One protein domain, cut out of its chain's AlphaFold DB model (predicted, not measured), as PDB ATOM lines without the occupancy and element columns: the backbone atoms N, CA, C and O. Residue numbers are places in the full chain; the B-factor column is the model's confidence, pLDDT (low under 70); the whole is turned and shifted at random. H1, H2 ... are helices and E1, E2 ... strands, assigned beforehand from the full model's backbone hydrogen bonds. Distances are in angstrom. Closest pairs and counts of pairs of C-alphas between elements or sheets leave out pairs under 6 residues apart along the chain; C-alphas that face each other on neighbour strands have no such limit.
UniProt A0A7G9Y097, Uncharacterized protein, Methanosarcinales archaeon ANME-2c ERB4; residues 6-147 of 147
ATOM      1  N   HIS A   6     -35.186 -19.681 -39.099       92.38
ATOM      2  CA  HIS A   6     -35.430 -18.349 -38.514       92.38
ATOM      3  C   HIS A   6     -36.733 -18.210 -37.692       92.38
ATOM      4  O   HIS A   6     -37.217 -17.101 -37.472       92.38
ATOM      5  N   ASN A   7     -37.288 -19.323 -37.201       95.25
ATOM      6  CA  ASN A   7     -38.590 -19.386 -36.541       95.25
ATOM      7  C   ASN A   7     -39.761 -18.827 -37.388       95.25
ATOM      8  O   ASN A   7     -40.739 -18.313 -36.833       95.25
ATOM      9  N   THR A   8     -39.673 -18.910 -38.723       97.06
ATOM     10  CA  THR A   8     -40.696 -18.377 -39.640       97.06
ATOM     11  C   THR A   8     -42.035 -19.092 -39.522       97.06
ATOM     12  O   THR A   8     -43.062 -18.476 -39.805       97.06
ATOM     13  N   GLN A   9     -42.043 -20.346 -39.054       97.94
ATOM     14  CA  GLN A   9     -43.227 -21.202 -38.928       97.94
ATOM     15  C   GLN A   9     -44.006 -21.266 -40.259       97.94
ATOM     16  O   GLN A   9     -45.131 -20.767 -40.335       97.94
ATOM     17  N   PRO A  10     -43.397 -21.806 -41.336       97.88
ATOM     18  CA  PRO A  10     -43.894 -21.663 -42.703       97.88
ATOM     19  C   PRO A  10     -44.975 -22.701 -43.041       97.88
ATOM     20  O   PRO A  10     -44.929 -23.330 -44.092       97.88
ATOM     21  N   TRP A  11     -45.939 -22.909 -42.146       98.00
ATOM     22  CA  TRP A  11     -47.002 -23.900 -42.302       98.00
ATOM     23  C   TRP A  11     -48.386 -23.289 -42.075       98.00
ATOM     24  O   TRP A  11     -48.583 -22.429 -41.215       98.00
ATOM     25  N   LYS A  12     -49.369 -23.787 -42.826       98.12
ATOM     26  CA  LYS A  12     -50.798 -23.515 -42.640       98.12
ATOM     27  C   LYS A  12     -51.526 -24.819 -42.366       98.12
ATOM     28  O   LYS A  12     -51.252 -25.824 -43.013       98.12
ATOM     29  N   PHE A  13     -52.470 -24.785 -41.433       97.88
ATOM     30  CA  PHE A  13     -53.300 -25.939 -41.112       97.88
ATOM     31  C   PHE A  13     -54.695 -25.775 -41.707       97.88
ATOM     32  O   PHE A  13     -55.310 -24.721 -41.551       97.88
ATOM     33  N   SER A  14     -55.198 -26.834 -42.336       97.12
ATOM     34  CA  SER A  14     -56.630 -27.011 -42.589       97.12
ATOM     35  C   SER A  14     -57.121 -28.170 -41.734       97.12
ATOM     36  O   SER A  14     -56.489 -29.225 -41.710       97.12
ATOM     37  N   VAL A  15     -58.214 -27.960 -41.008       96.75
ATOM     38  CA  VAL A  15     -58.770 -28.942 -40.076       96.75
ATOM     39  C   VAL A  15     -60.159 -29.327 -40.554       96.75
ATOM     40  O   VAL A  15     -61.049 -28.483 -40.653       96.75
ATOM     41  N   GLU A  16     -60.333 -30.612 -40.822       93.06
ATOM     42  CA  GLU A  16     -61.617 -31.244 -41.090       93.06
ATOM     43  C   GLU A  16     -61.979 -32.194 -39.941       93.06
ATOM     44  O   GLU A  16     -61.303 -32.244 -38.913       93.06
ATOM     45  N   LYS A  17     -63.085 -32.931 -40.083       90.38
ATOM     46  CA  LYS A  17     -63.650 -33.754 -39.006       90.38
ATOM     47  C   LYS A  17     -62.662 -34.792 -38.455       90.38
ATOM     48  O   LYS A  17     -62.601 -34.986 -37.247       90.38
ATOM     49  N   ASP A  18     -61.944 -35.472 -39.337       94.69
ATOM     50  CA  ASP A  18     -61.041 -36.584 -39.035       94.69
ATOM     51  C   ASP A  18     -59.697 -36.453 -39.763       94.69
ATOM     52  O   ASP A  18     -58.925 -37.405 -39.821       94.69
ATOM     53  N   CYS A  19     -59.400 -35.277 -40.318       96.44
ATOM     54  CA  CYS A  19     -58.196 -35.038 -41.099       96.44
ATOM     55  C   CYS A  19     -57.629 -33.649 -40.808       96.44
ATOM     56  O   CYS A  19     -58.355 -32.654 -40.803       96.44
ATOM     57  N   ILE A  20     -56.318 -33.577 -40.596       98.19
ATOM     58  CA  ILE A  20     -55.567 -32.324 -40.535       98.19
ATOM     59  C   ILE A  20     -54.592 -32.308 -41.705       98.19
ATOM     60  O   ILE A  20     -53.786 -33.223 -41.865       98.19
ATOM     61  N   ARG A  21     -54.642 -31.246 -42.508       98.12
ATOM     62  CA  ARG A  21     -53.668 -30.990 -43.571       98.12
ATOM     63  C   ARG A  21     -52.682 -29.912 -43.150       98.12
ATOM     64  O   ARG A  21     -53.080 -28.923 -42.534       98.12
ATOM     65  N   ILE A  22     -51.419 -30.091 -43.517       98.50
ATOM     66  CA  ILE A  22     -50.330 -29.134 -43.316       98.50
ATOM     67  C   ILE A  22     -49.835 -28.696 -44.693       98.50
ATOM     68  O   ILE A  22     -49.262 -29.495 -45.432       98.50
ATOM     69  N   PHE A  23     -50.061 -27.430 -45.026       98.38
ATOM     70  CA  PHE A  23     -49.645 -26.818 -46.286       98.38
ATOM     71  C   PHE A  23     -48.400 -25.952 -46.078       98.38
ATOM     72  O   PHE A  23     -48.298 -25.287 -45.038       98.38
ATOM     73  N   PRO A  24     -47.481 -25.893 -47.056       98.06
ATOM     74  CA  PRO A  24     -46.390 -24.936 -47.042       98.06
ATOM     75  C   PRO A  24     -46.936 -23.512 -47.192       98.06
ATOM     76  O   PRO A  24     -47.788 -23.224 -48.032       98.06
ATOM     77  N   ASP A  25     -46.440 -22.588 -46.370       97.62
ATOM     78  CA  ASP A  25     -46.709 -21.160 -46.518       97.62
ATOM     79  C   ASP A  25     -45.530 -20.470 -47.204       97.62
ATOM     80  O   ASP A  25     -44.641 -19.926 -46.550       97.62
ATOM     81  N   PHE A  26     -45.539 -20.454 -48.538       96.69
ATOM     82  CA  PHE A  26     -44.478 -19.824 -49.331       96.69
ATOM     83  C   PHE A  26     -44.337 -18.312 -49.095       96.69
ATOM     84  O   PHE A  26     -43.294 -17.742 -49.396       96.69
ATOM     85  N   THR A  27     -45.329 -17.648 -48.486       97.38
ATOM     86  CA  THR A  27     -45.186 -16.239 -48.069       97.38
ATOM     87  C   THR A  27     -44.181 -16.056 -46.927       97.38
ATOM     88  O   THR A  27     -43.725 -14.943 -46.670       97.38
ATOM     89  N   ARG A  28     -43.815 -17.155 -46.257       97.50
ATOM     90  CA  ARG A  28     -42.827 -17.240 -45.174       97.50
ATOM     91  C   ARG A  28     -41.533 -17.939 -45.614       97.50
ATOM     92  O   ARG A  28     -40.718 -18.289 -44.760       97.50
ATOM     93  N   ALA A  29     -41.360 -18.161 -46.920       96.69
ATOM     94  CA  ALA A  29     -40.143 -18.724 -47.490       96.69
ATOM     95  C   ALA A  29     -38.947 -17.777 -47.319       96.69
ATOM     96  O   ALA A  29     -39.097 -16.561 -47.168       96.69
ATOM     97  N   LEU A  30     -37.745 -18.348 -47.358       96.56
ATOM     98  CA  LEU A  30     -36.491 -17.633 -47.140       96.56
ATOM     99  C   LEU A  30     -35.576 -17.764 -48.367       96.56
ATOM    100  O   LEU A  30     -34.509 -18.359 -48.264       96.56
ATOM    101  N   PRO A  31     -35.935 -17.181 -49.525       95.75
ATOM    102  CA  PRO A  31     -35.307 -17.490 -50.817       95.75
ATOM    103  C   PRO A  31     -33.799 -17.200 -50.899       95.75
ATOM    104  O   PRO A  31     -33.125 -17.714 -51.782       95.75
ATOM    105  N   VAL A  32     -33.255 -16.371 -50.001       95.50
ATOM    106  CA  VAL A  32     -31.812 -16.077 -49.948       95.50
ATOM    107  C   VAL A  32     -31.017 -17.214 -49.304       95.50
ATOM    108  O   VAL A  32     -29.931 -17.534 -49.775       95.50
ATOM    109  N   VAL A  33     -31.528 -17.796 -48.216       93.56
ATOM    110  CA  VAL A  33     -30.821 -18.827 -47.431       93.56
ATOM    111  C   VAL A  33     -31.356 -20.238 -47.691       93.56
ATOM    112  O   VAL A  33     -30.655 -21.207 -47.436       93.56
ATOM    113  N   ASP A  34     -32.561 -20.343 -48.249       96.06
ATOM    114  CA  ASP A  34     -33.255 -21.576 -48.612       96.06
ATOM    115  C   ASP A  34     -33.886 -21.437 -50.017       96.06
ATOM    116  O   ASP A  34     -35.111 -21.370 -50.150       96.06
ATOM    117  N   PRO A  35     -33.068 -21.314 -51.084       95.88
ATOM    118  CA  PRO A  35     -33.553 -21.044 -52.443       95.88
ATOM    119  C   PRO A  35     -34.443 -22.161 -53.006       95.88
ATOM    120  O   PRO A  35     -35.336 -21.885 -53.804       95.88
ATOM    121  N   ASP A  36     -34.231 -23.398 -52.554       96.31
ATOM    122  CA  ASP A  36     -34.966 -24.584 -53.005       96.31
ATOM    123  C   ASP A  36     -36.116 -24.974 -52.053       96.31
ATOM    124  O   ASP A  36     -36.716 -26.036 -52.208       96.31
ATOM    125  N   ASN A  37     -36.431 -24.139 -51.050       96.56
ATOM    126  CA  ASN A  37     -37.432 -24.405 -50.002       96.56
ATOM    127  C   ASN A  37     -37.185 -25.695 -49.189       96.56
ATOM    128  O   ASN A  37     -38.099 -26.247 -48.570       96.56
ATOM    129  N   ARG A  38     -35.955 -26.208 -49.166       96.25
ATOM    130  CA  ARG A  38     -35.603 -27.434 -48.449       96.25
ATOM    131  C   ARG A  38     -35.805 -27.274 -46.942       96.25
ATOM    132  O   ARG A  38     -36.369 -28.163 -46.301       96.25
ATOM    133  N   GLU A  39     -35.349 -26.169 -46.357       96.62
ATOM    134  CA  GLU A  39     -35.537 -25.895 -44.925       96.62
ATOM    135  C   GLU A  39     -37.004 -25.636 -44.577       96.62
ATOM    136  O   GLU A  39     -37.458 -26.001 -43.485       96.62
ATOM    137  N   LEU A  40     -37.764 -25.060 -45.510       97.62
ATOM    138  CA  LEU A  40     -39.210 -24.922 -45.394       97.62
ATOM    139  C   LEU A  40     -39.877 -26.296 -45.223       97.62
ATOM    140  O   LEU A  40     -40.589 -26.490 -44.236       97.62
ATOM    141  N   TYR A  41     -39.603 -27.284 -46.083       97.19
ATOM    142  CA  TYR A  41     -40.198 -28.624 -45.927       97.19
ATOM    143  C   TYR A  41     -39.681 -29.376 -44.695       97.19
ATOM    144  O   TYR A  41     -40.462 -30.059 -44.030       97.19
ATOM    145  N   ILE A  42     -38.410 -29.202 -44.311       96.69
ATOM    146  CA  ILE A  42     -37.895 -29.728 -43.031       96.69
ATOM    147  C   ILE A  42     -38.693 -29.149 -41.853       96.69
ATOM    148  O   ILE A  42     -39.039 -29.865 -40.910       96.69
ATOM    149  N   SER A  43     -39.038 -27.861 -41.920       98.12
ATOM    150  CA  SER A  43     -39.867 -27.190 -40.916       98.12
ATOM    151  C   SER A  43     -41.292 -27.766 -40.881       98.12
ATOM    152  O   SER A  43     -41.834 -27.975 -39.796       98.12
ATOM    153  N   LEU A  44     -41.890 -28.095 -42.033       98.25
ATOM    154  CA  LEU A  44     -43.181 -28.800 -42.089       98.25
ATOM    155  C   LEU A  44     -43.105 -30.187 -41.444       98.25
ATOM    156  O   LEU A  44     -43.983 -30.524 -40.654       98.25
ATOM    157  N   GLY A  45     -42.051 -30.961 -41.719       97.12
ATOM    158  CA  GLY A  45     -41.821 -32.259 -41.072       97.12
ATOM    159  C   GLY A  45     -41.717 -32.138 -39.548       97.12
ATOM    160  O   GLY A  45     -42.301 -32.923 -38.806       97.12
ATOM    161  N   CYS A  46     -41.073 -31.075 -39.061       97.94
ATOM    162  CA  CYS A  46     -41.020 -30.764 -37.636       97.94
ATOM    163  C   CYS A  46     -42.397 -30.442 -37.027       97.94
ATOM    164  O   CYS A  46     -42.651 -30.771 -35.866       97.94
ATOM    165  N   ALA A  47     -43.278 -29.769 -37.773       98.50
ATOM    166  CA  ALA A  47     -44.652 -29.512 -37.345       98.50
ATOM    167  C   ALA A  47     -45.509 -30.787 -37.376       98.50
ATOM    168  O   ALA A  47     -46.275 -31.019 -36.440       98.50
ATOM    169  N   LEU A  48     -45.334 -31.619 -38.408       98.38
ATOM    170  CA  LEU A  48     -45.980 -32.920 -38.558       98.38
ATOM    171  C   LEU A  48     -45.656 -33.848 -37.382       98.38
ATOM    172  O   LEU A  48     -46.576 -34.370 -36.762       98.38
ATOM    173  N   GLU A  49     -44.382 -34.011 -37.027       97.00
ATOM    174  CA  GLU A  49     -43.981 -34.906 -35.931       97.00
ATOM    175  C   GLU A  49     -44.569 -34.453 -34.588       97.00
ATOM    176  O   GLU A  49     -45.146 -35.232 -33.830       97.00
ATOM    177  N   ASN A  50     -44.525 -33.144 -34.330       97.94
ATOM    178  CA  ASN A  50     -45.185 -32.532 -33.182       97.94
ATOM    179  C   ASN A  50     -46.696 -32.856 -33.135       97.94
ATOM    180  O   ASN A  50     -47.232 -33.113 -32.055       97.94
ATOM    181  N   LEU A  51     -47.381 -32.812 -34.286       97.81
ATOM    182  CA  LEU A  51     -48.802 -33.142 -34.406       97.81
ATOM    183  C   LEU A  51     -49.056 -34.632 -34.149       97.81
ATOM    184  O   LEU A  51     -49.976 -34.960 -33.405       97.81
ATOM    185  N   VAL A  52     -48.236 -35.519 -34.713       96.75
ATOM    186  CA  VAL A  52     -48.336 -36.977 -34.532       96.75
ATOM    187  C   VAL A  52     -48.157 -37.365 -33.062       96.75
ATOM    188  O   VAL A  52     -48.979 -38.110 -32.529       96.75
ATOM    189  N   ILE A  53     -47.140 -36.824 -32.381       96.31
ATOM    190  CA  ILE A  53     -46.911 -37.060 -30.945       96.31
ATOM    191  C   ILE A  53     -48.121 -36.590 -30.127       96.31
ATOM    192  O   ILE A  53     -48.644 -37.338 -29.300       96.31
ATOM    193  N   ALA A  54     -48.607 -35.370 -30.380       95.94
ATOM    194  CA  ALA A  54     -49.758 -34.819 -29.666       95.94
ATOM    195  C   ALA A  54     -51.047 -35.620 -29.912       95.94
ATOM    196  O   ALA A  54     -51.806 -35.857 -28.974       95.94
ATOM    197  N   ALA A  55     -51.282 -36.069 -31.148       95.50
ATOM    198  CA  ALA A  55     -52.430 -36.893 -31.508       95.50
ATOM    199  C   ALA A  55     -52.420 -38.237 -30.765       95.50
ATOM    200  O   ALA A  55     -53.440 -38.621 -30.192       95.50
ATOM    201  N   LYS A  56     -51.262 -38.910 -30.700       95.62
ATOM    202  CA  LYS A  56     -51.106 -40.170 -29.957       95.62
ATOM    203  C   LYS A  56     -51.379 -39.999 -28.461       95.62
ATOM    204  O   LYS A  56     -52.135 -40.781 -27.893       95.62
ATOM    205  N   CYS A  57     -50.849 -38.952 -27.824       94.31
ATOM    206  CA  CYS A  57     -51.158 -38.657 -26.415       94.31
ATOM    207  C   CYS A  57     -52.634 -38.297 -26.182       94.31
ATOM    208  O   CYS A  57     -53.160 -38.522 -25.097       94.31
ATOM    209  N   ALA A  58     -53.326 -37.781 -27.200       93.38
ATOM    210  CA  ALA A  58     -54.761 -37.515 -27.150       93.38
ATOM    211  C   ALA A  58     -55.642 -38.751 -27.450       93.38
ATOM    212  O   ALA A  58     -56.865 -38.621 -27.502       93.38
ATOM    213  N   GLY A  59     -55.057 -39.944 -27.631       93.94
ATOM    214  CA  GLY A  59     -55.797 -41.190 -27.883       93.94
ATOM    215  C   GLY A  59     -56.212 -41.397 -29.344       93.94
ATOM    216  O   GLY A  59     -57.177 -42.118 -29.625       93.94
ATOM    217  N   TYR A  60     -55.515 -40.751 -30.279       95.06
ATOM    218  CA  TYR A  60     -55.673 -40.989 -31.711       95.06
ATOM    219  C   TYR A  60     -54.548 -41.874 -32.258       95.06
ATOM    220  O   TYR A  60     -53.416 -41.844 -31.786       95.06
ATOM    221  N   ASP A  61     -54.866 -42.622 -33.307       95.38
ATOM    222  CA  ASP A  61     -53.934 -43.341 -34.166       95.38
ATOM    223  C   ASP A  61     -53.786 -42.560 -35.487       95.38
ATOM    224  O   ASP A  61     -54.669 -42.641 -36.353       95.38
ATOM    225  N   PRO A  62     -52.759 -41.691 -35.609       96.06
ATOM    226  CA  PRO A  62     -52.587 -40.836 -36.776       96.06
ATOM    227  C   PRO A  62     -52.011 -41.609 -37.970       96.06
ATOM    228  O   PRO A  62     -50.916 -42.163 -37.903       96.06
ATOM    229  N   GLU A  63     -52.706 -41.563 -39.105       96.69
ATOM    230  CA  GLU A  63     -52.226 -42.066 -40.397       96.69
ATOM    231  C   GLU A  63     -51.723 -40.891 -41.242       96.69
ATOM    232  O   GLU A  63     -52.502 -40.017 -41.635       96.69
ATOM    233  N   VAL A  64     -50.418 -40.863 -41.519       97.25
ATOM    234  CA  VAL A  64     -49.772 -39.797 -42.294       97.25
ATOM    235  C   VAL A  64     -49.684 -40.180 -43.769       97.25
ATOM    236  O   VAL A  64     -49.232 -41.272 -44.113       97.25
ATOM    237  N   LYS A  65     -50.050 -39.249 -44.652       96.94
ATOM    238  CA  LYS A  65     -49.798 -39.327 -46.095       96.94
ATOM    239  C   LYS A  65     -49.007 -38.110 -46.552       96.94
ATOM    240  O   LYS A  65     -49.422 -36.969 -46.347       96.94
ATOM    241  N   TYR A  66     -47.878 -38.373 -47.199       95.75
ATOM    242  CA  TYR A  66     -47.019 -37.359 -47.800       95.75
ATOM    243  C   TYR A  66     -47.490 -37.084 -49.224       95.75
ATOM    244  O   TYR A  66     -47.543 -38.016 -50.025       95.75
ATOM    245  N   PHE A  67     -47.838 -35.830 -49.522       95.69
ATOM    246  CA  PHE A  67     -48.239 -35.378 -50.859       95.69
ATOM    247  C   PHE A  67     -49.274 -36.310 -51.525       95.69
ATOM    248  O   PHE A  67     -49.022 -36.851 -52.605       95.69
ATOM    249  N   PRO A  68     -50.417 -36.579 -50.858       95.44
ATOM    250  CA  PRO A  68     -51.389 -37.539 -51.362       95.44
ATOM    251  C   PRO A  68     -51.956 -37.101 -52.716       95.44
ATOM    252  O   PRO A  68     -52.271 -35.932 -52.939       95.44
ATOM    253  N   ALA A  69     -52.130 -38.067 -53.618       91.62
ATOM    254  CA  ALA A  69     -52.742 -37.822 -54.916       91.62
ATOM    255  C   ALA A  69     -54.183 -37.304 -54.762       91.62
ATOM    256  O   ALA A  69     -54.957 -37.834 -53.964       91.62
ATOM    257  N   GLY A  70     -54.552 -36.309 -55.573       87.62
ATOM    258  CA  GLY A  70     -55.897 -35.723 -55.593       87.62
ATOM    259  C   GLY A  70     -56.057 -34.449 -54.760       87.62
ATOM    260  O   GLY A  70     -57.093 -33.799 -54.878       87.62
ATOM    261  N   GLU A  71     -55.049 -34.059 -53.977       88.81
ATOM    262  CA  GLU A  71     -55.006 -32.723 -53.377       88.81
ATOM    263  C   GLU A  71     -54.592 -31.683 -54.434       88.81
ATOM    264  O   GLU A  71     -53.667 -31.943 -55.210       88.81
ATOM    265  N   PRO A  72     -55.271 -30.522 -54.507       84.69
ATOM    266  CA  PRO A  72     -54.959 -29.488 -55.495       84.69
ATOM    267  C   PRO A  72     -53.625 -28.789 -55.207       84.69
ATOM    268  O   PRO A  72     -52.960 -28.339 -56.138       84.69
ATOM    269  N   ASP A  73     -53.245 -28.727 -53.931       91.12
ATOM    270  CA  ASP A  73     -52.032 -28.092 -53.437       91.12
ATOM    271  C   ASP A  73     -51.158 -29.118 -52.704       91.12
ATOM    272  O   ASP A  73     -51.650 -30.080 -52.104       91.12
ATOM    273  N   GLU A  74     -49.846 -28.890 -52.703       93.75
ATOM    274  CA  GLU A  74     -48.902 -29.724 -51.963       93.75
ATOM    275  C   GLU A  74     -49.185 -29.671 -50.459       93.75
ATOM    276  O   GLU A  74     -49.153 -28.606 -49.840       93.75
ATOM    277  N   CYS A  75     -49.438 -30.826 -49.845       97.12
ATOM    278  CA  CYS A  75     -49.664 -30.898 -48.410       97.12
ATOM    279  C   CYS A  75     -49.248 -32.233 -47.796       97.12
ATOM    280  O   CYS A  75     -49.092 -33.256 -48.467       97.12
ATOM    281  N   LEU A  76     -49.099 -32.208 -46.476       98.06
ATOM    282  CA  LEU A  76     -49.071 -33.394 -45.632       98.06
ATOM    283  C   LEU A  76     -50.481 -33.606 -45.088       98.06
ATOM    284  O   LEU A  76     -51.091 -32.655 -44.601       98.06
ATOM    285  N   SER A  77     -50.996 -34.828 -45.143       97.88
ATOM    286  CA  SER A  77     -52.318 -35.174 -44.615       97.88
ATOM    287  C   SER A  77     -52.175 -36.117 -43.427       97.88
ATOM    288  O   SER A  77     -51.401 -37.071 -43.482       97.88
ATOM    289  N   VAL A  78     -52.917 -35.851 -42.356       98.12
ATOM    290  CA  VAL A  78     -52.937 -36.659 -41.135       98.12
ATOM    291  C   VAL A  78     -54.376 -37.036 -40.830       98.12
ATOM    292  O   VAL A  78     -55.155 -36.202 -40.374       98.12
ATOM    293  N   THR A  79     -54.731 -38.293 -41.085       97.56
ATOM    294  CA  THR A  79     -56.044 -38.833 -40.716       97.56
ATOM    295  C   THR A  79     -56.009 -39.284 -39.263       97.56
ATOM    296  O   THR A  79     -55.106 -40.011 -38.862       97.56
ATOM    297  N   LEU A  80     -56.986 -38.863 -38.469       96.44
ATOM    298  CA  LEU A  80     -57.071 -39.127 -37.040       96.44
ATOM    299  C   LEU A  80     -58.185 -40.136 -36.771       96.44
ATOM    300  O   LEU A  80     -59.370 -39.807 -36.811       96.44
ATOM    301  N   LYS A  81     -57.802 -41.376 -36.468       94.94
ATOM    302  CA  LYS A  81     -58.736 -42.417 -36.026       94.94
ATOM    303  C   LYS A  81     -58.625 -42.567 -34.518       94.94
ATOM    304  O   LYS A  81     -57.532 -42.470 -33.975       94.94
ATOM    305  N   HIS A  82     -59.730 -42.807 -33.819       92.44
ATOM    306  CA  HIS A  82     -59.623 -43.228 -32.424       92.44
ATOM    307  C   HIS A  82     -58.953 -44.600 -32.369       92.44
ATOM    308  O   HIS A  82     -59.353 -45.514 -33.090       92.44
ATOM    309  N   GLY A  83     -57.949 -44.738 -31.511       83.56
ATOM    310  CA  GLY A  83     -57.210 -45.979 -31.351       83.56
ATOM    311  C   GLY A  83     -56.773 -46.171 -29.908       83.56
ATOM    312  O   GLY A  83     -56.662 -45.216 -29.147       83.56
ATOM    313  N   ASN A  84     -56.479 -47.415 -29.534       70.31
ATOM    314  CA  ASN A  84     -55.919 -47.747 -28.219       70.31
ATOM    315  C   ASN A  84     -54.405 -47.459 -28.145       70.31
ATOM    316  O   ASN A  84     -53.680 -48.131 -27.413       70.31
ATOM    317  N   VAL A  85     -53.910 -46.512 -28.947       72.19
ATOM    318  CA  VAL A  85     -52.494 -46.148 -28.974       72.19
ATOM    319  C   VAL A  85     -52.203 -45.301 -27.743       72.19
ATOM    320  O   VAL A  85     -52.796 -44.243 -27.553       72.19
ATOM    321  N   THR A  86     -51.285 -45.768 -26.901       78.12
ATOM    322  CA  THR A  86     -50.734 -44.965 -25.809       78.12
ATOM    323  C   THR A  86     -49.644 -44.071 -26.381       78.12
ATOM    324  O   THR A  86     -48.625 -44.574 -26.864       78.12
ATOM    325  N   GLY A  87     -49.859 -42.757 -26.368       79.88
ATOM    326  CA  GLY A  87     -48.794 -41.802 -26.651       79.88
ATOM    327  C   GLY A  87     -47.642 -41.909 -25.651       79.88
ATOM    328  O   GLY A  87     -47.784 -42.474 -24.568       79.88
ATOM    329  N   ASP A  88     -46.490 -41.376 -26.041       88.50
ATOM    330  CA  ASP A  88     -45.335 -41.235 -25.160       88.50
ATOM    331  C   ASP A  88     -45.419 -39.867 -24.465       88.50
ATOM    332  O   ASP A  88     -45.163 -38.820 -25.074       88.50
ATOM    333  N   ASP A  89     -45.823 -39.880 -23.193       91.12
ATOM    334  CA  ASP A  89     -45.990 -38.669 -22.386       91.12
ATOM    335  C   ASP A  89     -44.678 -37.885 -22.239       91.12
ATOM    336  O   ASP A  89     -44.695 -36.647 -22.219       91.12
ATOM    337  N   ASP A  90     -43.528 -38.568 -22.205       94.69
ATOM    338  CA  ASP A  90     -42.224 -37.915 -22.117       94.69
ATOM    339  C   ASP A  90     -41.920 -37.143 -23.406       94.69
ATOM    340  O   ASP A  90     -41.501 -35.978 -23.343       94.69
ATOM    341  N   LEU A  91     -42.189 -37.730 -24.579       94.50
ATOM    342  CA  LEU A  91     -42.055 -37.036 -25.866       94.50
ATOM    343  C   LEU A  91     -43.020 -35.853 -25.978       94.50
ATOM    344  O   LEU A  91     -42.622 -34.768 -26.419       94.50
ATOM    345  N   PHE A  92     -44.268 -36.010 -25.536       96.19
ATOM    346  CA  PHE A  92     -45.243 -34.920 -25.549       96.19
ATOM    347  C   PHE A  92     -44.815 -33.756 -24.650       96.19
ATOM    348  O   PHE A  92     -44.806 -32.596 -25.081       96.19
ATOM    349  N   HIS A  93     -44.366 -34.037 -23.427       96.19
ATOM    350  CA  HIS A  93     -43.838 -33.013 -22.531       96.19
ATOM    351  C   HIS A  93     -42.515 -32.410 -23.029       96.19
ATOM    352  O   HIS A  93     -42.235 -31.232 -22.776       96.19
ATOM    353  N   ALA A  94     -41.705 -33.155 -23.786       96.88
ATOM    354  CA  ALA A  94     -40.490 -32.629 -24.398       96.88
ATOM    355  C   ALA A  94     -40.780 -31.533 -25.442       96.88
ATOM    356  O   ALA A  94     -39.974 -30.606 -25.580       96.88
ATOM    357  N   ILE A  95     -41.938 -31.561 -26.121       96.69
ATOM    358  CA  ILE A  95     -42.325 -30.552 -27.124       96.69
ATOM    359  C   ILE A  95     -42.294 -29.132 -26.549       96.69
ATOM    360  O   ILE A  95     -41.823 -28.209 -27.229       96.69
ATOM    361  N   SER A  96     -42.811 -28.931 -25.335       95.94
ATOM    362  CA  SER A  96     -42.887 -27.609 -24.697       95.94
ATOM    363  C   SER A  96     -41.566 -27.195 -24.043       95.94
ATOM    364  O   SER A  96     -41.272 -26.004 -23.972       95.94
ATOM    365  N   ARG A  97     -40.743 -28.162 -23.618       96.38
ATOM    366  CA  ARG A  97     -39.470 -27.924 -22.916       96.38
ATOM    367  C   ARG A  97     -38.292 -27.650 -23.847       96.38
ATOM    368  O   ARG A  97     -37.364 -26.921 -23.480       96.38
ATOM    369  N   ARG A  98     -38.283 -28.259 -25.035       95.81
ATOM    370  CA  ARG A  98     -37.156 -28.122 -25.960       95.81
ATOM    371  C   ARG A  98     -37.026 -26.697 -26.494       95.81
ATOM    372  O   ARG A  98     -38.012 -26.025 -26.794       95.81
ATOM    373  N   HIS A  99     -35.788 -26.274 -26.687       95.19
ATOM    374  CA  HIS A  99     -35.431 -24.975 -27.238       95.19
ATOM    375  C   HIS A  99     -34.071 -25.074 -27.931       95.19
ATOM    376  O   HIS A  99     -33.257 -25.937 -27.603       95.19
ATOM    377  N   THR A 100     -33.806 -24.182 -28.881       94.56
ATOM    378  CA  THR A 100     -32.478 -24.077 -29.493       94.56
ATOM    379  C   THR A 100     -31.566 -23.274 -28.574       94.56
ATOM    380  O   THR A 100     -31.776 -22.075 -28.387       94.56
ATOM    381  N   ASN A 101     -30.539 -23.917 -28.024       94.06
ATOM    382  CA  ASN A 101     -29.481 -23.226 -27.300       94.06
ATOM    383  C   ASN A 101     -28.354 -22.849 -28.276       94.06
ATOM    384  O   ASN A 101     -27.795 -23.715 -28.935       94.06
ATOM    385  N   ARG A 102     -28.045 -21.551 -28.384       92.62
ATOM    386  CA  ARG A 102     -26.927 -21.021 -29.194       92.62
ATOM    387  C   ARG A 102     -25.800 -20.434 -28.340       92.62
ATOM    388  O   ARG A 102     -24.911 -19.775 -28.866       92.62
ATOM    389  N   ARG A 103     -25.871 -20.601 -27.016       94.19
ATOM    390  CA  ARG A 103     -24.810 -20.176 -26.097       94.19
ATOM    391  C   ARG A 103     -23.648 -21.158 -26.173       94.19
ATOM    392  O   ARG A 103     -23.821 -22.301 -26.591       94.19
ATOM    393  N   GLU A 104     -22.480 -20.717 -25.727       92.56
ATOM    394  CA  GLU A 104     -21.322 -21.594 -25.599       92.56
ATOM    395  C   GLU A 104     -21.632 -22.773 -24.666       92.56
ATOM    396  O   GLU A 104     -22.161 -22.603 -23.564       92.56
ATOM    397  N   TYR A 105     -21.301 -23.978 -25.124       90.69
ATOM    398  CA  TYR A 105     -21.397 -25.197 -24.330       90.69
ATOM    399  C   TYR A 105     -20.146 -25.363 -23.457       90.69
ATOM    400  O   TYR A 105     -19.057 -24.905 -23.799       90.69
ATOM    401  N   ASN A 106     -20.276 -26.073 -22.337       90.44
ATOM    402  CA  ASN A 106     -19.246 -26.189 -21.295       90.44
ATOM    403  C   ASN A 106     -18.035 -27.089 -21.647       90.44
ATOM    404  O   ASN A 106     -17.255 -27.427 -20.758       90.44
ATOM    405  N   LYS A 107     -17.870 -27.478 -22.921       87.88
ATOM    406  CA  LYS A 107     -16.791 -28.333 -23.465       87.88
ATOM    407  C   LYS A 107     -16.604 -29.689 -22.761       87.88
ATOM    408  O   LYS A 107     -15.613 -30.371 -23.016       87.88
ATOM    409  N   GLN A 108     -17.529 -30.095 -21.890       90.94
ATOM    410  CA  GLN A 108     -17.472 -31.399 -21.243       90.94
ATOM    411  C   GLN A 108     -17.797 -32.494 -22.257       90.94
ATOM    412  O   GLN A 108     -18.687 -32.339 -23.094       90.94
ATOM    413  N   GLN A 109     -17.077 -33.611 -22.171       89.50
ATOM    414  CA  GLN A 109     -17.387 -34.779 -22.984       89.50
ATOM    415  C   GLN A 109     -18.735 -35.366 -22.567       89.50
ATOM    416  O   GLN A 109     -19.020 -35.522 -21.378       89.50
ATOM    417  N   ILE A 110     -19.551 -35.712 -23.562       92.44
ATOM    418  CA  ILE A 110     -20.813 -36.416 -23.343       92.44
ATOM    419  C   ILE A 110     -20.480 -37.862 -22.942       92.44
ATOM    420  O   ILE A 110     -19.677 -38.502 -23.628       92.44
ATOM    421  N   PRO A 111     -21.071 -38.407 -21.860       94.69
ATOM    422  CA  PRO A 111     -20.861 -39.797 -21.480       94.69
ATOM    423  C   PRO A 111     -21.177 -40.759 -22.631       94.69
ATOM    424  O   PRO A 111     -22.214 -40.649 -23.284       94.69
ATOM    425  N   ALA A 112     -20.322 -41.765 -22.840       93.06
ATOM    426  CA  ALA A 112     -20.488 -42.731 -23.932       93.06
ATOM    427  C   ALA A 112     -21.839 -43.469 -23.890       93.06
ATOM    428  O   ALA A 112     -22.381 -43.836 -24.928       93.06
ATOM    429  N   ALA A 113     -22.401 -43.674 -22.695       96.00
ATOM    430  CA  ALA A 113     -23.721 -44.275 -22.534       96.00
ATOM    431  C   ALA A 113     -24.847 -43.397 -23.105       96.00
ATOM    432  O   ALA A 113     -25.800 -43.931 -23.659       96.00
ATOM    433  N   ASP A 114     -24.736 -42.072 -23.001       95.12
ATOM    434  CA  ASP A 114     -25.743 -41.152 -23.534       95.12
ATOM    435  C   ASP A 114     -25.599 -40.976 -25.048       95.12
ATOM    436  O   ASP A 114     -26.606 -40.942 -25.749       95.12
ATOM    437  N   LEU A 115     -24.366 -40.979 -25.571       93.44
ATOM    438  CA  LEU A 115     -24.132 -41.034 -27.021       93.44
ATOM    439  C   LEU A 115     -24.748 -42.293 -27.638       93.44
ATOM    440  O   LEU A 115     -25.497 -42.187 -28.603       93.44
ATOM    441  N   LYS A 116     -24.539 -43.461 -27.016       93.12
ATOM    442  CA  LYS A 116     -25.154 -44.718 -27.467       93.12
ATOM    443  C   LYS A 116     -26.680 -44.660 -27.488       93.12
ATOM    444  O   LYS A 116     -27.285 -45.238 -28.384       93.12
ATOM    445  N   LYS A 117     -27.314 -43.969 -26.530       93.88
ATOM    446  CA  LYS A 117     -28.773 -43.765 -26.552       93.88
ATOM    447  C   LYS A 117     -29.192 -42.966 -27.784       93.88
ATOM    448  O   LYS A 117     -30.132 -43.371 -28.455       93.88
ATOM    449  N   ILE A 118     -28.482 -41.881 -28.100       92.25
ATOM    450  CA  ILE A 118     -28.758 -41.051 -29.285       92.25
ATOM    451  C   ILE A 118     -28.554 -41.858 -30.575       92.25
ATOM    452  O   ILE A 118     -29.402 -41.820 -31.457       92.25
ATOM    453  N   GLU A 119     -27.467 -42.622 -30.670       92.62
ATOM    454  CA  GLU A 119     -27.166 -43.475 -31.830       92.62
ATOM    455  C   GLU A 119     -28.171 -44.619 -32.009       92.62
ATOM    456  O   GLU A 119     -28.383 -45.080 -33.125       92.62
ATOM    457  N   SER A 120     -28.797 -45.075 -30.920       92.75
ATOM    458  CA  SER A 120     -29.826 -46.119 -30.963       92.75
ATOM    459  C   SER A 120     -31.205 -45.623 -31.397       92.75
ATOM    460  O   SER A 120     -32.099 -46.445 -31.598       92.75
ATOM    461  N   VAL A 121     -31.402 -44.302 -31.525       91.69
ATOM    462  CA  VAL A 121     -32.675 -43.747 -31.992       91.69
ATOM    463  C   VAL A 121     -32.888 -44.181 -33.445       91.69
ATOM    464  O   VAL A 121     -32.019 -43.927 -34.285       91.69
ATOM    465  N   PRO A 122     -34.017 -44.839 -33.764       90.94
ATOM    466  CA  PRO A 122     -34.301 -45.251 -35.127       90.94
ATOM    467  C   PRO A 122     -34.392 -44.029 -36.041       90.94
ATOM    468  O   PRO A 122     -34.865 -42.963 -35.650       90.94
ATOM    469  N   THR A 123     -33.923 -44.203 -37.270       91.12
ATOM    470  CA  THR A 123     -34.014 -43.196 -38.326       91.12
ATOM    471  C   THR A 123     -34.988 -43.679 -39.388       91.12
ATOM    472  O   THR A 123     -35.124 -44.881 -39.616       91.12
ATOM    473  N   GLU A 124     -35.685 -42.733 -40.008       88.38
ATOM    474  CA  GLU A 124     -36.545 -43.007 -41.156       88.38
ATOM    475  C   GLU A 124     -35.704 -43.382 -42.385       88.38
ATOM    476  O   GLU A 124     -34.525 -43.029 -42.487       88.38
ATOM    477  N   GLU A 125     -36.312 -44.074 -43.348       91.19
ATOM    478  CA  GLU A 125     -35.650 -44.391 -44.614       91.19
ATOM    479  C   GLU A 125     -35.121 -43.112 -45.292       91.19
ATOM    480  O   GLU A 125     -35.819 -42.106 -45.413       91.19
ATOM    481  N   GLY A 126     -33.854 -43.133 -45.712       90.94
ATOM    482  CA  GLY A 126     -33.183 -41.966 -46.297       90.94
ATOM    483  C   GLY A 126     -32.614 -40.964 -45.283       90.94
ATOM    484  O   GLY A 126     -31.991 -39.985 -45.698       90.94
ATOM    485  N   VAL A 127     -32.761 -41.203 -43.975       91.62
ATOM    486  CA  VAL A 127     -32.143 -40.402 -42.910       91.62
ATOM    487  C   VAL A 127     -30.988 -41.176 -42.277       91.62
ATOM    488  O   VAL A 127     -31.152 -42.305 -41.833       91.62
ATOM    489  N   THR A 128     -29.819 -40.542 -42.180       92.00
ATOM    490  CA  THR A 128     -28.646 -41.112 -41.500       92.00
ATOM    491  C   THR A 128     -28.189 -40.176 -40.390       92.00
ATOM    492  O   THR A 128     -28.040 -38.973 -40.609       92.00
ATOM    493  N   SER A 129     -27.923 -40.732 -39.208       90.81
ATOM    494  CA  SER A 129     -27.299 -40.010 -38.097       90.81
ATOM    495  C   SER A 129     -25.794 -40.275 -38.075       90.81
ATOM    496  O   SER A 129     -25.363 -41.424 -38.161       90.81
ATOM    497  N   LEU A 130     -24.994 -39.214 -37.957       89.44
ATOM    498  CA  LEU A 130     -23.542 -39.294 -37.799       89.44
ATOM    499  C   LEU A 130     -23.134 -38.526 -36.543       89.44
ATOM    500  O   LEU A 130     -23.345 -37.316 -36.450       89.44
ATOM    501  N   VAL A 131     -22.524 -39.225 -35.589       89.94
ATOM    502  CA  VAL A 131     -22.026 -38.636 -34.345       89.94
ATOM    503  C   VAL A 131     -20.539 -38.330 -34.489       89.94
ATOM    504  O   VAL A 131     -19.733 -39.210 -34.779       89.94
ATOM    505  N   LEU A 132     -20.172 -37.065 -34.279       88.94
ATOM    506  CA  LEU A 132     -18.797 -36.585 -34.391       88.94
ATOM    507  C   LEU A 132     -18.316 -36.073 -33.036       88.94
ATOM    508  O   LEU A 132     -18.802 -35.061 -32.537       88.94
ATOM    509  N   THR A 133     -17.354 -36.779 -32.449       88.44
ATOM    510  CA  THR A 133     -16.776 -36.454 -31.133       88.44
ATOM    511  C   THR A 133     -15.283 -36.149 -31.196       88.44
ATOM    512  O   THR A 133     -14.741 -35.547 -30.270       88.44
ATOM    513  N   GLU A 134     -14.611 -36.527 -32.283       87.81
ATOM    514  CA  GLU A 134     -13.186 -36.281 -32.474       87.81
ATOM    515  C   GLU A 134     -12.921 -34.828 -32.887       87.81
ATOM    516  O   GLU A 134     -13.498 -34.328 -33.856       87.81
ATOM    517  N   SER A 135     -11.991 -34.160 -32.193       83.56
ATOM    518  CA  SER A 135     -11.663 -32.747 -32.436       83.56
ATOM    519  C   SER A 135     -11.310 -32.460 -33.897       83.56
ATOM    520  O   SER A 135     -11.781 -31.473 -34.450       83.56
ATOM    521  N   GLY A 136     -10.553 -33.348 -34.554       86.88
ATOM    522  CA  GLY A 136     -10.172 -33.173 -35.959       86.88
ATOM    523  C   GLY A 136     -11.364 -33.189 -36.924       86.88
ATOM    524  O   GLY A 136     -11.403 -32.399 -37.869       86.88
ATOM    525  N   ALA A 137     -12.366 -34.036 -36.666       86.06
ATOM    526  CA  ALA A 137     -13.595 -34.084 -37.458       86.06
ATOM    527  C   ALA A 137     -14.451 -32.825 -37.240       86.06
ATOM    528  O   ALA A 137     -14.936 -32.225 -38.201       86.06
ATOM    529  N   ILE A 138     -14.570 -32.378 -35.984       86.81
ATOM    530  CA  ILE A 138     -15.307 -31.160 -35.616       86.81
ATOM    531  C   ILE A 138     -14.661 -29.917 -36.256       86.81
ATOM    532  O   ILE A 138     -15.346 -29.121 -36.900       86.81
ATOM    533  N   GLU A 139     -13.338 -29.767 -36.154       85.81
ATOM    534  CA  GLU A 139     -12.579 -28.676 -36.788       85.81
ATOM    535  C   GLU A 139     -12.686 -28.696 -38.319       85.81
ATOM    536  O   GLU A 139     -12.700 -27.650 -38.974       85.81
ATOM    537  N   GLY A 140     -12.774 -29.892 -38.910       86.69
ATOM    538  CA  GLY A 140     -13.067 -30.072 -40.329       86.69
ATOM    539  C   GLY A 140     -14.375 -29.393 -40.740       86.69
ATOM    540  O   GLY A 140     -14.392 -28.650 -41.719       86.69
ATOM    541  N   ILE A 141     -15.447 -29.579 -39.968       86.00
ATOM    542  CA  ILE A 141     -16.765 -28.995 -40.259       86.00
ATOM    543  C   ILE A 141     -16.784 -27.487 -40.027       86.00
ATOM    544  O   ILE A 141     -17.296 -26.757 -40.874       86.00
ATOM    545  N   ILE A 142     -16.191 -26.999 -38.932       83.38
ATOM    546  CA  ILE A 142     -16.172 -25.559 -38.614       83.38
ATOM    547  C   ILE A 142     -15.622 -24.743 -39.793       83.38
ATOM    548  O   ILE A 142     -16.188 -23.708 -40.142       83.38
ATOM    549  N   ARG A 143     -14.584 -25.245 -40.476       81.75
ATOM    550  CA  ARG A 143     -13.994 -24.595 -41.663       81.75
ATOM    551  C   ARG A 143     -14.958 -24.422 -42.843       81.75
ATOM    552  O   ARG A 143     -14.731 -23.547 -43.673       81.75
ATOM    553  N   HIS A 144     -16.005 -25.237 -42.929       78.81
ATOM    554  CA  HIS A 144     -16.996 -25.186 -44.006       78.81
ATOM    555  C   HIS A 144     -18.231 -24.351 -43.645       78.81
ATOM    556  O   HIS A 144     -18.909 -23.874 -44.550       78.81
ATOM    557  N   VAL A 145     -18.511 -24.158 -42.350       70.38
ATOM    558  CA  VAL A 145     -19.704 -23.444 -41.857       70.38
ATOM    559  C   VAL A 145     -19.401 -21.984 -41.487       70.38
ATOM    560  O   VAL A 145     -20.286 -21.143 -41.568       70.38
ATOM    561  N   ALA A 146     -18.161 -21.649 -41.116       57.75
ATOM    562  CA  ALA A 146     -17.772 -20.311 -40.652       57.75
ATOM    563  C   ALA A 146     -17.414 -19.306 -41.776       57.75
ATOM    564  O   ALA A 146     -16.488 -18.512 -41.601       57.75
ATOM    565  N   LYS A 147     -18.097 -19.351 -42.927       45.62
ATOM    566  CA  LYS A 147     -17.928 -18.347 -43.996       45.62
ATOM    567  C   LYS A 147     -18.891 -17.180 -43.842       45.62
ATOM    568  O   LYS A 147     -20.064 -17.437 -43.504       45.62
TER     569      LYS A 147
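Overview. This is residues 6 to 147 of the 147 residues of an uncharacterized protein of Methanosarcinales archaeon ANME-2c ERB4 (UniProt A0A7G9Y097). A small four-stranded antiparallel sheet, strongly twisted, has the long helix H1 packed along one face, and H2 sits near the last residues of H1; from there the chain goes off into a wide, open loop with two short helices, H3 and H4, that stay away from this two-layer body. The printed part has 142 residues with four named helices and four named strands, in the order E1, E2, H1, E3, E4, H2, H3, H4, and the sheet's order is E1, E2, E4, E3. The class is mixed, helices and strands. The whole is loose, with a radius of gyration of the C-alphas of 18.4 A and spans of 52 by 40 by 27 A.

Arrangement. Begin with E1, residues 11 to 15, and E2, residues 19 to 24, an antiparallel hairpin; look for N 12 and O 23, 2.9 A apart and within hydrogen-bond range. E4, residues 76 to 82, is the other neighbour of E2, antiparallel, with N 22 and O 76 at 2.8 A. E3, residues 60 to 66, forms a hairpin with E4, and N 61 and O 81 are 2.8 A apart. H1, residues 38 to 57, is on this sheet at a height of 8.5 A, along the strands, at 11 degrees to E2 on the local plane. It lies over E2 and E4; the closest C-alphas of H1 and E2 are those of Leu 44 and Pro 24, 7.1 A apart. E2, H1 and E3 make a split strand-helix-strand unit, two strands that run the same way with E4 between them, and its crossover is right-handed. H2, residues 89 to 97, touches H1 with residues 50 to 57 of H1 alone, at a steep tilt of 47 degrees, opposite ways; the closest C-alphas are those of Ile 53 and Phe 92, 6.0 A apart. H3, residues 112 to 119, and H4, residues 135 to 145, are apart from each other, and each of the two is apart from H1 and from H2. Every O i to N i+4 pair is within hydrogen-bond range in H1 and H3, against 3 of 5 in H2 and 6 of 7 in H4.

Along the chain. Find C-alpha 11 at (-47.002, -23.900, -42.302), where E1 begins. E2 follows at residues 19 to 24, 16.6 A long. H1, from C-alpha 38 at (-35.603, -27.434, -48.449) to residue 57, is 29.2 A long. E3, residues 60 to 66, is 18.6 A and E4, residues 76 to 82, is 19.6 A long. H2, residues 89 to 97, and H3, residues 112 to 119, come next, and H4, 15.5 A long, ends with C-alpha 145 at (-19.704, -23.444, -41.857).

Size, cuts and confidence. The C-alphas farthest apart are those of Lys 17 and Gly 136, 53.6 A. The printed part has no cut. The links E2 to H1, H2 to H3 and H3 to H4 are long. Residues 96 to 108 and 122 to 128 stand free, among others. The mean pLDDT of the printed part is 92.5, and residues 146 to 147 are under 70.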